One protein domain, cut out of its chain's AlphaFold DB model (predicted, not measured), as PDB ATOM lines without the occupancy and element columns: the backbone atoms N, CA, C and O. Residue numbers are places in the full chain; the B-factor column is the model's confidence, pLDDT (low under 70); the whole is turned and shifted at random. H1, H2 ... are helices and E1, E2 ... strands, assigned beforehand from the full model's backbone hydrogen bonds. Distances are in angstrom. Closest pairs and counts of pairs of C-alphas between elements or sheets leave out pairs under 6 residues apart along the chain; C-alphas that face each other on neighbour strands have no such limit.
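AT A GLANCE: This is residues 135 to 231 of the 247 residues of an uncharacterized protein of Rhodobacteraceae bacterium (UniProt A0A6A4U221). With little regular structure, mostly loops, the fold has a short two-strand hairpin, E1 and E2, between H1 and H2, while small H3 and H4 lie toward one end. The 97 printed residues run H1, E1, E2, H2, H3, H4, with an antiparallel sheet; the class is mixed, 37 residues being in named elements. The whole is compact, radius of gyration of the C-alphas 13.1 A, spanning 38 by 27 by 25 A.

IN THESE COORDINATES: H1, residues 135 to 147, begins at C-alpha (-60.273, 40.404, 9.987) and is 18.3 A long. E1 is 162 to 165, 9.8 A; E2 179 to 182, 9.6 A; H2 184 to 190, 10.0 A; H3 208 to 212, 6.1 A; H4 226 to 229, 5.2 A, ending at C-alpha (-48.443, 32.445, 10.638).

HOW THE PARTS SIT: E1 and E2 form an antiparallel hairpin at 144 degrees; N 164 and O 180 are 2.8 A apart, within hydrogen-bond range. The closest C-alphas of H1 and E2, Phe 145 and Ala 181, are 5.9 A apart; those of E1 and H2, His 164 and His 187, 6.8 A. H1 touches H4 with residues 142 to 146 alone, closest C-alphas Phe 142 and Tyr 227, 6.5 A. H1 and H2 are apart. Every O i to N i+4 pair is within range in H1, H2 and H3; H4 is too short for one.

THE WHOLE: The farthest C-alphas, Asp 193 and Thr 222, are 37.7 A apart. The printed part has no cut; the link E2 to H2 is tight, the others long. Low confidence includes residues 192 to 220.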
ATOM      1  N   GLU A 135     -61.412  40.320  10.914       62.72
ATOM      2  CA  GLU A 135     -60.273  40.404   9.987       62.72
ATOM      3  C   GLU A 135     -59.639  41.809   9.979       62.72
ATOM      4  O   GLU A 135     -58.429  41.959   9.805       62.72
ATOM      5  N   LYS A 136     -60.451  42.851  10.210       71.88
ATOM      6  CA  LYS A 136     -60.007  44.247  10.303       71.88
ATOM      7  C   LYS A 136     -59.008  44.439  11.443       71.88
ATOM      8  O   LYS A 136     -57.940  45.005  11.205       71.88
ATOM      9  N   TRP A 137     -59.325  43.958  12.646       76.81
ATOM     10  CA  TRP A 137     -58.400  44.017  13.778       76.81
ATOM     11  C   TRP A 137     -57.148  43.183  13.513       76.81
ATOM     12  O   TRP A 137     -56.038  43.674  13.682       76.81
ATOM     13  N   GLN A 138     -57.303  41.962  13.001       75.88
ATOM     14  CA  GLN A 138     -56.176  41.059  12.737       75.88
ATOM     15  C   GLN A 138     -55.194  41.638  11.700       75.88
ATOM     16  O   GLN A 138     -53.978  41.529  11.858       75.88
ATOM     17  N   LYS A 139     -55.697  42.368  10.694       78.06
ATOM     18  CA  LYS A 139     -54.882  43.166   9.761       78.06
ATOM     19  C   LYS A 139     -54.096  44.279  10.463       78.06
ATOM     20  O   LYS A 139     -52.931  44.486  10.133       78.06
ATOM     21  N   LYS A 140     -54.707  45.010  11.403       84.06
ATOM     22  CA  LYS A 140     -54.009  46.053  12.181       84.06
ATOM     23  C   LYS A 140     -52.958  45.444  13.101       84.06
ATOM     24  O   LYS A 140     -51.812  45.876  13.071       84.06
ATOM     25  N   ARG A 141     -53.335  44.399  13.838       84.19
ATOM     26  CA  ARG A 141     -52.463  43.613  14.714       84.19
ATOM     27  C   ARG A 141     -51.219  43.133  13.967       84.19
ATOM     28  O   ARG A 141     -50.107  43.349  14.434       84.19
ATOM     29  N   PHE A 142     -51.396  42.568  12.770       81.25
ATOM     30  CA  PHE A 142     -50.285  42.157  11.912       81.25
ATOM     31  C   PHE A 142     -49.347  43.320  11.564       81.25
ATOM     32  O   PHE A 142     -48.145  43.199  11.768       81.25
ATOM     33  N   LYS A 143     -49.882  44.463  11.111       88.31
ATOM     34  CA  LYS A 143     -49.073  45.649  10.767       88.31
ATOM     35  C   LYS A 143     -48.247  46.171  11.944       88.31
ATOM     36  O   LYS A 143     -47.137  46.650  11.743       88.31
ATOM     37  N   VAL A 144     -48.783  46.092  13.162       90.69
ATOM     38  CA  VAL A 144     -48.077  46.514  14.381       90.69
ATOM     39  C   VAL A 144     -46.908  45.574  14.679       90.69
ATOM     40  O   VAL A 144     -45.791  46.044  14.881       90.69
ATOM     41  N   PHE A 145     -47.115  44.254  14.619       86.12
ATOM     42  CA  PHE A 145     -46.012  43.298  14.781       86.12
ATOM     43  C   PHE A 145     -44.979  43.378  13.659       86.12
ATOM     44  O   PHE A 145     -43.786  43.254  13.925       86.12
ATOM     45  N   GLU A 146     -45.423  43.592  12.422       87.94
ATOM     46  CA  GLU A 146     -44.546  43.779  11.267       87.94
ATOM     47  C   GLU A 146     -43.657  45.014  11.448       87.94
ATOM     48  O   GLU A 146     -42.439  44.898  11.300       87.94
ATOM     49  N   ARG A 147     -44.237  46.155  11.857       94.38
ATOM     50  CA  ARG A 147     -43.499  47.383  12.202       94.38
ATOM     51  C   ARG A 147     -42.448  47.126  13.280       94.38
ATOM     52  O   ARG A 147     -41.327  47.601  13.161       94.38
ATOM     53  N   ALA A 148     -42.816  46.380  14.314       90.88
ATOM     54  CA  ALA A 148     -41.938  46.069  15.435       90.88
ATOM     55  C   ALA A 148     -40.949  44.924  15.140       90.88
ATOM     56  O   ALA A 148     -40.196  44.507  16.018       90.88
ATOM     57  N   HIS A 149     -40.978  44.352  13.930       88.19
ATOM     58  CA  HIS A 149     -40.217  43.159  13.547       88.19
ATOM     59  C   HIS A 149     -40.398  41.955  14.496       88.19
ATOM     60  O   HIS A 149     -39.545  41.066  14.555       88.19
ATOM     61  N   GLY A 150     -41.527  41.903  15.209       81.88
ATOM     62  CA  GLY A 150     -41.821  40.903  16.236       81.88
ATOM     63  C   GLY A 150     -41.085  41.097  17.569       81.88
ATOM     64  O   GLY A 150     -41.127  40.191  18.399       81.88
ATOM     65  N   VAL A 151     -40.429  42.237  17.798       87.62
ATOM     66  CA  VAL A 151     -39.714  42.571  19.044       87.62
ATOM     67  C   VAL A 151     -40.547  43.544  19.880       87.62
ATOM     68  O   VAL A 151     -41.234  44.405  19.343       87.62
ATOM     69  N   CYS A 152     -40.529  43.389  21.203       93.19
ATOM     70  CA  CYS A 152     -41.223  44.273  22.136       93.19
ATOM     71  C   CYS A 152     -40.709  45.714  22.008       93.19
ATOM     72  O   CYS A 152     -39.534  45.963  22.243       93.19
ATOM     73  N   GLU A 153     -41.589  46.672  21.727       95.00
ATOM     74  CA  GLU A 153     -41.264  48.104  21.632       95.00
ATOM     75  C   GLU A 153     -41.058  48.761  23.014       95.00
ATOM     76  O   GLU A 153     -40.594  49.894  23.094       95.00
ATOM     77  N   GLY A 154     -41.394  48.065  24.108       94.00
ATOM     78  CA  GLY A 154     -41.186  48.542  25.479       94.00
ATOM     79  C   GLY A 154     -39.781  48.252  26.012       94.00
ATOM     80  O   GLY A 154     -39.087  49.163  26.451       94.00
ATOM     81  N   CYS A 155     -39.359  46.981  25.986       94.94
ATOM     82  CA  CYS A 155     -38.034  46.576  26.470       94.94
ATOM     83  C   CYS A 155     -36.994  46.385  25.364       94.94
ATOM     84  O   CYS A 155     -35.819  46.272  25.680       94.94
ATOM     85  N   CYS A 156     -37.401  46.298  24.094       93.62
ATOM     86  CA  CYS A 156     -36.523  46.042  22.944       93.62
ATOM     87  C   CYS A 156     -35.720  44.726  22.993       93.62
ATOM     88  O   CYS A 156     -34.856  44.508  22.151       93.62
ATOM     89  N   GLU A 157     -36.014  43.838  23.944       88.44
ATOM     90  CA  GLU A 157     -35.260  42.598  24.170       88.44
ATOM     91  C   GLU A 157     -36.081  41.345  23.858       88.44
ATOM     92  O   GLU A 157     -35.590  40.407  23.236       88.44
ATOM     93  N   LYS A 158     -37.343  41.313  24.299       84.75
ATOM     94  CA  LYS A 158     -38.189  40.112  24.256       84.75
ATOM     95  C   LYS A 158     -39.081  40.088  23.014       84.75
ATOM     96  O   LYS A 158     -39.438  41.157  22.512       84.75
ATOM     97  N   PRO A 159     -39.541  38.909  22.563       79.06
ATOM     98  CA  PRO A 159     -40.569  38.819  21.530       79.06
ATOM     99  C   PRO A 159     -41.838  39.590  21.919       79.06
ATOM    100  O   PRO A 159     -42.319  39.496  23.054       79.06
ATOM    101  N   ALA A 160     -42.398  40.344  20.972       84.62
ATOM    102  CA  ALA A 160     -43.704  40.967  21.139       84.62
ATOM    103  C   ALA A 160     -44.812  39.932  20.932       84.62
ATOM    104  O   ALA A 160     -44.816  39.183  19.954       84.62
ATOM    105  N   VAL A 161     -45.771  39.911  21.854       79.06
ATOM    106  CA  VAL A 161     -46.836  38.896  21.907       79.06
ATOM    107  C   VAL A 161     -48.226  39.507  22.019       79.06
ATOM    108  O   VAL A 161     -49.217  38.846  21.717       79.06
ATOM    109  N   LEU A 162     -48.294  40.775  22.421       81.12
ATOM    110  CA  LEU A 162     -49.515  41.532  22.650       81.12
ATOM    111  C   LEU A 162     -49.438  42.852  21.888       81.12
ATOM    112  O   LEU A 162     -48.361  43.431  21.747       81.12
ATOM    113  N   VAL A 163     -50.587  43.338  21.424       86.62
ATOM    114  CA  VAL A 163     -50.736  44.720  20.957       86.62
ATOM    115  C   VAL A 163     -51.467  45.500  22.039       86.62
ATOM    116  O   VAL A 163     -52.603  45.175  22.380       86.62
ATOM    117  N   HIS A 164     -50.806  46.518  22.574       86.00
ATOM    118  CA  HIS A 164     -51.336  47.413  23.590       86.00
ATOM    119  C   HIS A 164     -51.895  48.682  22.945       86.00
ATOM    120  O   HIS A 164     -51.262  49.264  22.059       86.00
ATOM    121  N   HIS A 165     -53.062  49.122  23.409       85.75
ATOM    122  CA  HIS A 165     -53.628  50.417  23.049       85.75
ATOM    123  C   HIS A 165     -53.074  51.487  23.987       85.75
ATOM    124  O   HIS A 165     -53.404  51.505  25.167       85.75
ATOM    125  N   THR A 166     -52.288  52.422  23.458       82.38
ATOM    126  CA  THR A 166     -51.833  53.602  24.223       82.38
ATOM    127  C   THR A 166     -52.977  54.576  24.517       82.38
ATOM    128  O   THR A 166     -52.905  55.380  25.444       82.38
ATOM    129  N   THR A 167     -54.054  54.501  23.730       72.31
ATOM    130  CA  THR A 167     -55.314  55.203  23.960       72.31
ATOM    131  C   THR A 167     -56.485  54.372  23.444       72.31
ATOM    132  O   THR A 167     -56.416  53.777  22.371       72.31
ATOM    133  N   ASN A 168     -57.594  54.376  24.186       72.12
ATOM    134  CA  ASN A 168     -58.842  53.720  23.784       72.12
ATOM    135  C   ASN A 168     -59.805  54.665  23.032       72.12
ATOM    136  O   ASN A 168     -60.955  54.314  22.786       72.12
ATOM    137  N   ARG A 169     -59.367  55.878  22.658       68.38
ATOM    138  CA  ARG A 169     -60.232  56.917  22.063       68.38
ATOM    139  C   ARG A 169     -60.846  56.524  20.714       68.38
ATOM    140  O   ARG A 169     -61.939  56.983  20.393       68.38
ATOM    141  N   HIS A 170     -60.142  55.715  19.925       75.25
ATOM    142  CA  HIS A 170     -60.535  55.360  18.560       75.25
ATOM    143  C   HIS A 170     -60.716  53.852  18.369       75.25
ATOM    144  O   HIS A 170     -60.529  53.361  17.260       75.25
ATOM    145  N   VAL A 171     -61.061  53.093  19.414       73.88
ATOM    146  CA  VAL A 171     -61.276  51.641  19.276       73.88
ATOM    147  C   VAL A 171     -62.317  51.353  18.178       73.88
ATOM    148  O   VAL A 171     -63.332  52.035  18.068       73.88
ATOM    149  N   GLY A 172     -62.019  50.406  17.285       71.19
ATOM    150  CA  GLY A 172     -62.748  50.150  16.036       71.19
ATOM    151  C   GLY A 172     -62.223  50.914  14.807       71.19
ATOM    152  O   GLY A 172     -62.383  50.464  13.662       71.19
ATOM    153  N   ALA A 173     -61.564  52.054  15.012       77.25
ATOM    154  CA  ALA A 173     -61.031  52.964  13.994       77.25
ATOM    155  C   ALA A 173     -59.598  53.452  14.312       77.25
ATOM    156  O   ALA A 173     -59.159  54.471  13.791       77.25
ATOM    157  N   GLU A 174     -58.858  52.672  15.101       83.12
ATOM    158  CA  GLU A 174     -57.539  52.990  15.654       83.12
ATOM    159  C   GLU A 174     -56.526  53.332  14.566       83.12
ATOM    160  O   GLU A 174     -56.461  52.654  13.524       83.12
ATOM    161  N   LEU A 175     -55.695  54.328  14.862       89.44
ATOM    162  CA  LEU A 175     -54.516  54.674  14.085       89.44
ATOM    163  C   LEU A 175     -53.356  53.760  14.501       89.44
ATOM    164  O   LEU A 175     -53.195  53.419  15.667       89.44
ATOM    165  N   ILE A 176     -52.507  53.353  13.553       91.62
ATOM    166  CA  ILE A 176     -51.446  52.360  13.826       91.62
ATOM    167  C   ILE A 176     -50.439  52.843  14.883       91.62
ATOM    168  O   ILE A 176     -49.884  52.025  15.608       91.62
ATOM    169  N   PHE A 177     -50.202  54.152  15.002       91.19
ATOM    170  CA  PHE A 177     -49.305  54.703  16.024       91.19
ATOM    171  C   PHE A 177     -49.909  54.700  17.438       91.19
ATOM    172  O   PHE A 177     -49.176  54.885  18.400       91.19
ATOM    173  N   GLU A 178     -51.221  54.487  17.579       89.00
ATOM    174  CA  GLU A 178     -51.886  54.350  18.885       89.00
ATOM    175  C   GLU A 178     -51.715  52.936  19.462       89.00
ATOM    176  O   GLU A 178     -52.053  52.688  20.621       89.00
ATOM    177  N   LEU A 179     -51.178  52.018  18.656       90.88
ATOM    178  CA  LEU A 179     -50.958  50.617  18.977       90.88
ATOM    179  C   LEU A 179     -49.462  50.340  19.124       90.88
ATOM    180  O   LEU A 179     -48.673  50.770  18.281       90.88
ATOM    181  N   VAL A 180     -49.082  49.577  20.148       93.19
ATOM    182  CA  VAL A 180     -47.684  49.232  20.457       93.19
ATOM    183  C   VAL A 180     -47.544  47.723  20.660       93.19
ATOM    184  O   VAL A 180     -48.371  47.107  21.329       93.19
ATOM    185  N   ALA A 181     -46.512  47.114  20.082       92.50
ATOM    186  CA  ALA A 181     -46.199  45.696  20.219       92.50
ATOM    187  C   ALA A 181     -45.405  45.453  21.512       92.50
ATOM    188  O   ALA A 181     -44.272  45.909  21.636       92.50
ATOM    189  N   LEU A 182     -45.960  44.719  22.478       88.38
ATOM    190  CA  LEU A 182     -45.334  44.481  23.783       88.38
ATOM    191  C   LEU A 182     -45.171  42.988  24.094       88.38
ATOM    192  O   LEU A 182     -45.949  42.139  23.649       88.38
ATOM    193  N   CYS A 183     -44.154  42.662  24.894       86.25
ATOM    194  CA  CYS A 183     -44.085  41.393  25.618       86.25
ATOM    195  C   CYS A 183     -45.072  41.408  26.802       86.25
ATOM    196  O   CYS A 183     -45.616  42.459  27.149       86.25
ATOM    197  N   ARG A 184     -45.303  40.250  27.438       82.19
ATOM    198  CA  ARG A 184     -46.239  40.143  28.576       82.19
ATOM    199  C   ARG A 184     -45.856  41.077  29.721       82.19
ATOM    200  O   ARG A 184     -46.695  41.849  30.162       82.19
ATOM    201  N   ASP A 185     -44.590  41.061  30.123       84.62
ATOM    202  CA  ASP A 185     -44.117  41.829  31.277       84.62
ATOM    203  C   ASP A 185     -44.292  43.339  31.064       84.62
ATOM    204  O   ASP A 185     -44.805  44.042  31.930       84.62
ATOM    205  N   CYS A 186     -43.928  43.844  29.879       89.62
ATOM    206  CA  CYS A 186     -44.138  45.252  29.544       89.62
ATOM    207  C   CYS A 186     -45.627  45.602  29.473       89.62
ATOM    208  O   CYS A 186     -46.012  46.682  29.905       89.62
ATOM    209  N   HIS A 187     -46.467  44.698  28.962       86.69
ATOM    210  CA  HIS A 187     -47.910  44.909  28.930       86.69
ATOM    211  C   HIS A 187     -48.512  44.975  30.343       86.69
ATOM    212  O   HIS A 187     -49.362  45.819  30.603       86.69
ATOM    213  N   GLU A 188     -48.074  44.124  31.273       81.69
ATOM    214  CA  GLU A 188     -48.531  44.148  32.669       81.69
ATOM    215  C   GLU A 188     -48.151  45.449  33.384       81.69
ATOM    216  O   GLU A 188     -48.964  46.006  34.116       81.69
ATOM    217  N   ILE A 189     -46.959  45.993  33.119       86.88
ATOM    218  CA  ILE A 189     -46.547  47.304  33.648       86.88
ATOM    219  C   ILE A 189     -47.497  48.418  33.174       86.88
ATOM    220  O   ILE A 189     -47.793  49.337  33.939       86.88
ATOM    221  N   CYS A 190     -48.004  48.334  31.939       80.38
ATOM    222  CA  CYS A 190     -48.974  49.289  31.398       80.38
ATOM    223  C   CYS A 190     -50.383  49.161  32.017       80.38
ATOM    224  O   CYS A 190     -51.148  50.120  31.940       80.38
ATOM    225  N   HIS A 191     -50.718  48.032  32.656       73.38
ATOM    226  CA  HIS A 191     -52.003  47.785  33.331       73.38
ATOM    227  C   HIS A 191     -51.790  47.438  34.825       73.38
ATOM    228  O   HIS A 191     -51.983  46.292  35.234       73.38
ATOM    229  N   PRO A 192     -51.385  48.407  35.675       56.09
ATOM    230  CA  PRO A 192     -51.030  48.146  37.076       56.09
ATOM    231  C   PRO A 192     -52.226  47.769  37.965       56.09
ATOM    232  O   PRO A 192     -52.037  47.194  39.042       56.09
ATOM    233  N   ASP A 193     -53.451  48.080  37.538       51.12
ATOM    234  CA  ASP A 193     -54.665  47.712  38.257       51.12
ATOM    235  C   ASP A 193     -55.085  46.295  37.839       51.12
ATOM    236  O   ASP A 193     -55.564  46.054  36.732       51.12
ATOM    237  N   LYS A 194     -54.865  45.318  38.726       44.72
ATOM    238  CA  LYS A 194     -55.062  43.871  38.483       44.72
ATOM    239  C   LYS A 194     -56.516  43.466  38.163       44.72
ATOM    240  O   LYS A 194     -56.805  42.270  38.069       44.72
ATOM    241  N   SER A 195     -57.434  44.428  38.059       42.84
ATOM    242  CA  SER A 195     -58.815  44.242  37.605       42.84
ATOM    243  C   SER A 195     -58.872  43.866  36.123       42.84
ATOM    244  O   SER A 195     -59.684  43.025  35.739       42.84
ATOM    245  N   GLU A 196     -57.934  44.371  35.324       41.69
ATOM    246  CA  GLU A 196     -57.679  43.899  33.970       41.69
ATOM    247  C   GLU A 196     -56.569  42.851  34.020       41.69
ATOM    248  O   GLU A 196     -55.420  43.093  33.651       41.69
ATOM    249  N   ARG A 197     -56.896  41.624  34.455       41.22
ATOM    250  CA  ARG A 197     -56.086  40.495  33.968       41.22
ATOM    251  C   ARG A 197     -56.115  40.613  32.447       41.22
ATOM    252  O   ARG A 197     -57.227  40.749  31.933       41.22
ATOM    253  N   PRO A 198     -54.978  40.576  31.727       42.25
ATOM    254  CA  PRO A 198     -55.013  40.559  30.275       42.25
ATOM    255  C   PRO A 198     -55.857  39.347  29.894       42.25
ATOM    256  O   PRO A 198     -55.409  38.213  30.039       42.25
ATOM    257  N   PHE A 199     -57.121  39.585  29.534       40.25
ATOM    258  CA  PHE A 199     -58.058  38.553  29.125       40.25
ATOM    259  C   PHE A 199     -57.512  38.075  27.789       40.25
ATOM    260  O   PHE A 199     -57.585  38.778  26.774       40.25
ATOM    261  N   TYR A 200     -56.721  37.018  27.897       45.16
ATOM    262  CA  TYR A 200     -55.494  36.882  27.146       45.16
ATOM    263  C   TYR A 200     -55.745  36.896  25.632       45.16
ATOM    264  O   TYR A 200     -56.534  36.115  25.117       45.16
ATOM    265  N   ASP A 201     -54.908  37.630  24.892       44.84
ATOM    266  CA  ASP A 201     -54.647  37.378  23.460       44.84
ATOM    267  C   ASP A 201     -54.036  35.958  23.239       44.84
ATOM    268  O   ASP A 201     -53.735  35.576  22.114       44.84
ATOM    269  N   ASN A 202     -53.847  35.159  24.311       44.34
ATOM    270  CA  ASN A 202     -53.445  33.746  24.276       44.34
ATOM    271  C   ASN A 202     -54.564  32.787  23.892       44.34
ATOM    272  O   ASN A 202     -54.242  31.708  23.404       44.34
ATOM    273  N   ASP A 203     -55.835  33.124  24.118       45.50
ATOM    274  CA  ASP A 203     -56.931  32.202  23.775       45.50
ATOM    275  C   ASP A 203     -57.114  32.080  22.252       45.50
ATOM    276  O   ASP A 203     -57.800  31.186  21.764       45.50
ATOM    277  N   TYR A 204     -56.420  32.938  21.500       50.75
ATOM    278  CA  TYR A 204     -56.317  32.909  20.045       50.75
ATOM    279  C   TYR A 204     -54.934  32.509  19.533       50.75
ATOM    280  O   TYR A 204     -54.685  32.598  18.332       50.75
ATOM    281  N   LEU A 205     -54.030  32.048  20.405       54.25
ATOM    282  CA  LEU A 205     -52.782  31.438  19.965       54.25
ATOM    283  C   LEU A 205     -53.072  29.974  19.594       54.25
ATOM    284  O   LEU A 205     -53.357  29.160  20.471       54.25
ATOM    285  N   PRO A 206     -53.016  29.625  18.298       52.94
ATOM    286  CA  PRO A 206     -53.623  28.417  17.756       52.94
ATOM    287  C   PRO A 206     -52.892  27.133  18.149       52.94
ATOM    288  O   PRO A 206     -53.368  26.046  17.845       52.94
ATOM    289  N   CYS A 207     -51.726  27.216  18.797       59.81
ATOM    290  CA  CYS A 207     -51.074  26.023  19.314       59.81
ATOM    291  C   CYS A 207     -50.191  26.281  20.541       59.81
ATOM    292  O   CYS A 207     -49.825  27.416  20.851       59.81
ATOM    293  N   PHE A 208     -49.831  25.198  21.236       55.75
ATOM    294  CA  PHE A 208     -49.002  25.207  22.443       55.75
ATOM    295  C   PHE A 208     -47.662  25.941  22.249       55.75
ATOM    296  O   PHE A 208     -47.258  26.696  23.133       55.75
ATOM    297  N   ASN A 209     -47.029  25.817  21.074       56.91
ATOM    298  CA  ASN A 209     -45.790  26.543  20.760       56.91
ATOM    299  C   ASN A 209     -45.999  28.061  20.726       56.91
ATOM    300  O   ASN A 209     -45.139  28.808  21.184       56.91
ATOM    301  N   PHE A 210     -47.160  28.530  20.261       58.56
ATOM    302  CA  PHE A 210     -47.501  29.951  20.298       58.56
ATOM    303  C   PHE A 210     -47.834  30.422  21.718       58.56
ATOM    304  O   PHE A 210     -47.453  31.524  22.096       58.56
ATOM    305  N   ARG A 211     -48.516  29.595  22.522       51.34
ATOM    306  CA  ARG A 211     -48.929  29.945  23.894       51.34
ATOM    307  C   ARG A 211     -47.745  30.095  24.855       51.34
ATOM    308  O   ARG A 211     -47.774  30.989  25.706       51.34
ATOM    309  N   TRP A 212     -46.721  29.252  24.705       51.59
ATOM    310  CA  TRP A 212     -45.599  29.150  25.648       51.59
ATOM    311  C   TRP A 212     -44.241  29.601  25.099       51.59
ATOM    312  O   TRP A 212     -43.305  29.675  25.885       51.59
ATOM    313  N   LEU A 213     -44.149  29.955  23.807       53.62
ATOM    314  CA  LEU A 213     -42.995  30.609  23.166       53.62
ATOM    315  C   LEU A 213     -41.642  30.061  23.625       53.62
ATOM    316  O   LEU A 213     -40.806  30.791  24.156       53.62
ATOM    317  N   PHE A 214     -41.418  28.770  23.390       48.97
ATOM    318  CA  PHE A 214     -40.055  28.261  23.392       48.97
ATOM    319  C   PHE A 214     -39.321  28.954  22.243       48.97
ATOM    320  O   PHE A 214     -39.730  28.833  21.090       48.97
ATOM    321  N   GLU A 215     -38.312  29.763  22.557       53.94
ATOM    322  CA  GLU A 215     -37.504  30.416  21.533       53.94
ATOM    323  C   GLU A 215     -36.876  29.378  20.582       53.94
ATOM    324  O   GLU A 215     -36.441  28.319  21.046       53.94
ATOM    325  N   PRO A 216     -36.776  29.682  19.272       52.81
ATOM    326  CA  PRO A 216     -37.278  30.882  18.595       52.81
ATOM    327  C   PRO A 216     -38.797  30.831  18.340       52.81
ATOM    328  O   PRO A 216     -39.359  29.776  18.066       52.81
ATOM    329  N   ALA A 217     -39.453  32.001  18.393       64.69
ATOM    330  CA  ALA A 217     -40.892  32.211  18.179       64.69
ATOM    331  C   ALA A 217     -41.324  32.001  16.708       64.69
ATOM    332  O   ALA A 217     -41.863  32.905  16.054       64.69
ATOM    333  N   ASN A 218     -41.068  30.804  16.192       69.69
ATOM    334  CA  ASN A 218     -41.541  30.313  14.912       69.69
ATOM    335  C   ASN A 218     -42.757  29.405  15.119       69.69
ATOM    336  O   ASN A 218     -42.922  28.728  16.136       69.69
ATOM    337  N   CYS A 219     -43.617  29.366  14.111       68.88
ATOM    338  CA  CYS A 219     -44.678  28.391  13.996       68.88
ATOM    339  C   CYS A 219     -44.061  26.992  13.936       68.88
ATOM    340  O   CYS A 219     -43.369  26.666  12.977       68.88
ATOM    341  N   GLY A 220     -44.381  26.121  14.895       68.31
ATOM    342  CA  GLY A 220     -43.873  24.741  14.899       68.31
ATOM    343  C   GLY A 220     -44.279  23.896  13.680       68.31
ATOM    344  O   GLY A 220     -43.770  22.793  13.520       68.31
ATOM    345  N   ARG A 221     -45.199  24.390  12.835       71.06
ATOM    346  CA  ARG A 221     -45.704  23.696  11.639       71.06
ATOM    347  C   ARG A 221     -45.124  24.229  10.329       71.06
ATOM    348  O   ARG A 221     -44.900  23.445   9.414       71.06
ATOM    349  N   THR A 222     -44.945  25.544  10.216       73.31
ATOM    350  CA  THR A 222     -44.477  26.196   8.977       73.31
ATOM    351  C   THR A 222     -43.054  26.732   9.086       73.31
ATOM    352  O   THR A 222     -42.504  27.152   8.077       73.31
ATOM    353  N   ASP A 223     -42.474  26.734  10.290       74.38
ATOM    354  CA  ASP A 223     -41.180  27.345  10.627       74.38
ATOM    355  C   ASP A 223     -41.080  28.852  10.296       74.38
ATOM    356  O   ASP A 223     -40.028  29.478  10.364       74.38
ATOM    357  N   GLU A 224     -42.208  29.486   9.974       76.44
ATOM    358  CA  GLU A 224     -42.304  30.929   9.776       76.44
ATOM    359  C   GLU A 224     -42.436  31.649  11.118       76.44
ATOM    360  O   GLU A 224     -42.961  31.096  12.085       76.44
ATOM    361  N   LYS A 225     -42.059  32.929  11.175       74.50
ATOM    362  CA  LYS A 225     -42.259  33.749  12.378       74.50
ATOM    363  C   LYS A 225     -43.725  33.740  12.814       74.50
ATOM    364  O   LYS A 225     -44.630  33.876  11.987       74.50
ATOM    365  N   CYS A 226     -43.968  33.676  14.121       70.38
ATOM    366  CA  CYS A 226     -45.316  33.506  14.658       70.38
ATOM    367  C   CYS A 226     -46.337  34.543  14.153       70.38
ATOM    368  O   CYS A 226     -47.474  34.193  13.838       70.38
ATOM    369  N   TYR A 227     -45.947  35.813  14.024       67.31
ATOM    370  CA  TYR A 227     -46.848  36.859  13.530       67.31
ATOM    371  C   TYR A 227     -47.214  36.696  12.042       67.31
ATOM    372  O   TYR A 227     -48.285  37.137  11.634       67.31
ATOM    373  N   VAL A 228     -46.367  36.041  11.238       73.56
ATOM    374  CA  VAL A 228     -46.644  35.715   9.827       73.56
ATOM    375  C   VAL A 228     -47.674  34.596   9.746       73.56
ATOM    376  O   VAL A 228     -48.678  34.731   9.042       73.56
ATOM    377  N   ALA A 229     -47.492  33.547  10.549       74.44
ATOM    378  CA  ALA A 229     -48.443  32.445  10.638       74.44
ATOM    379  C   ALA A 229     -49.832  32.904  11.127       74.44
ATOM    380  O   ALA A 229     -50.839  32.366  10.669       74.44
ATOM    381  N   LEU A 230     -49.893  33.917  12.005       68.00
ATOM    382  CA  LEU A 230     -51.128  34.537  12.518       68.00
ATOM    383  C   LEU A 230     -51.711  35.639  11.612       68.00
ATOM    384  O   LEU A 230     -52.743  36.224  11.939       68.00
ATOM    385  N   SER A 231     -51.050  35.969  10.500       69.75
ATOM    386  CA  SER A 231     -51.533  36.996   9.573       69.75
ATOM    387  C   SER A 231     -52.882  36.599   8.942       69.75
ATOM    388  O   SER A 231     -53.240  35.420   8.939       69.75
TER     389      SER A 231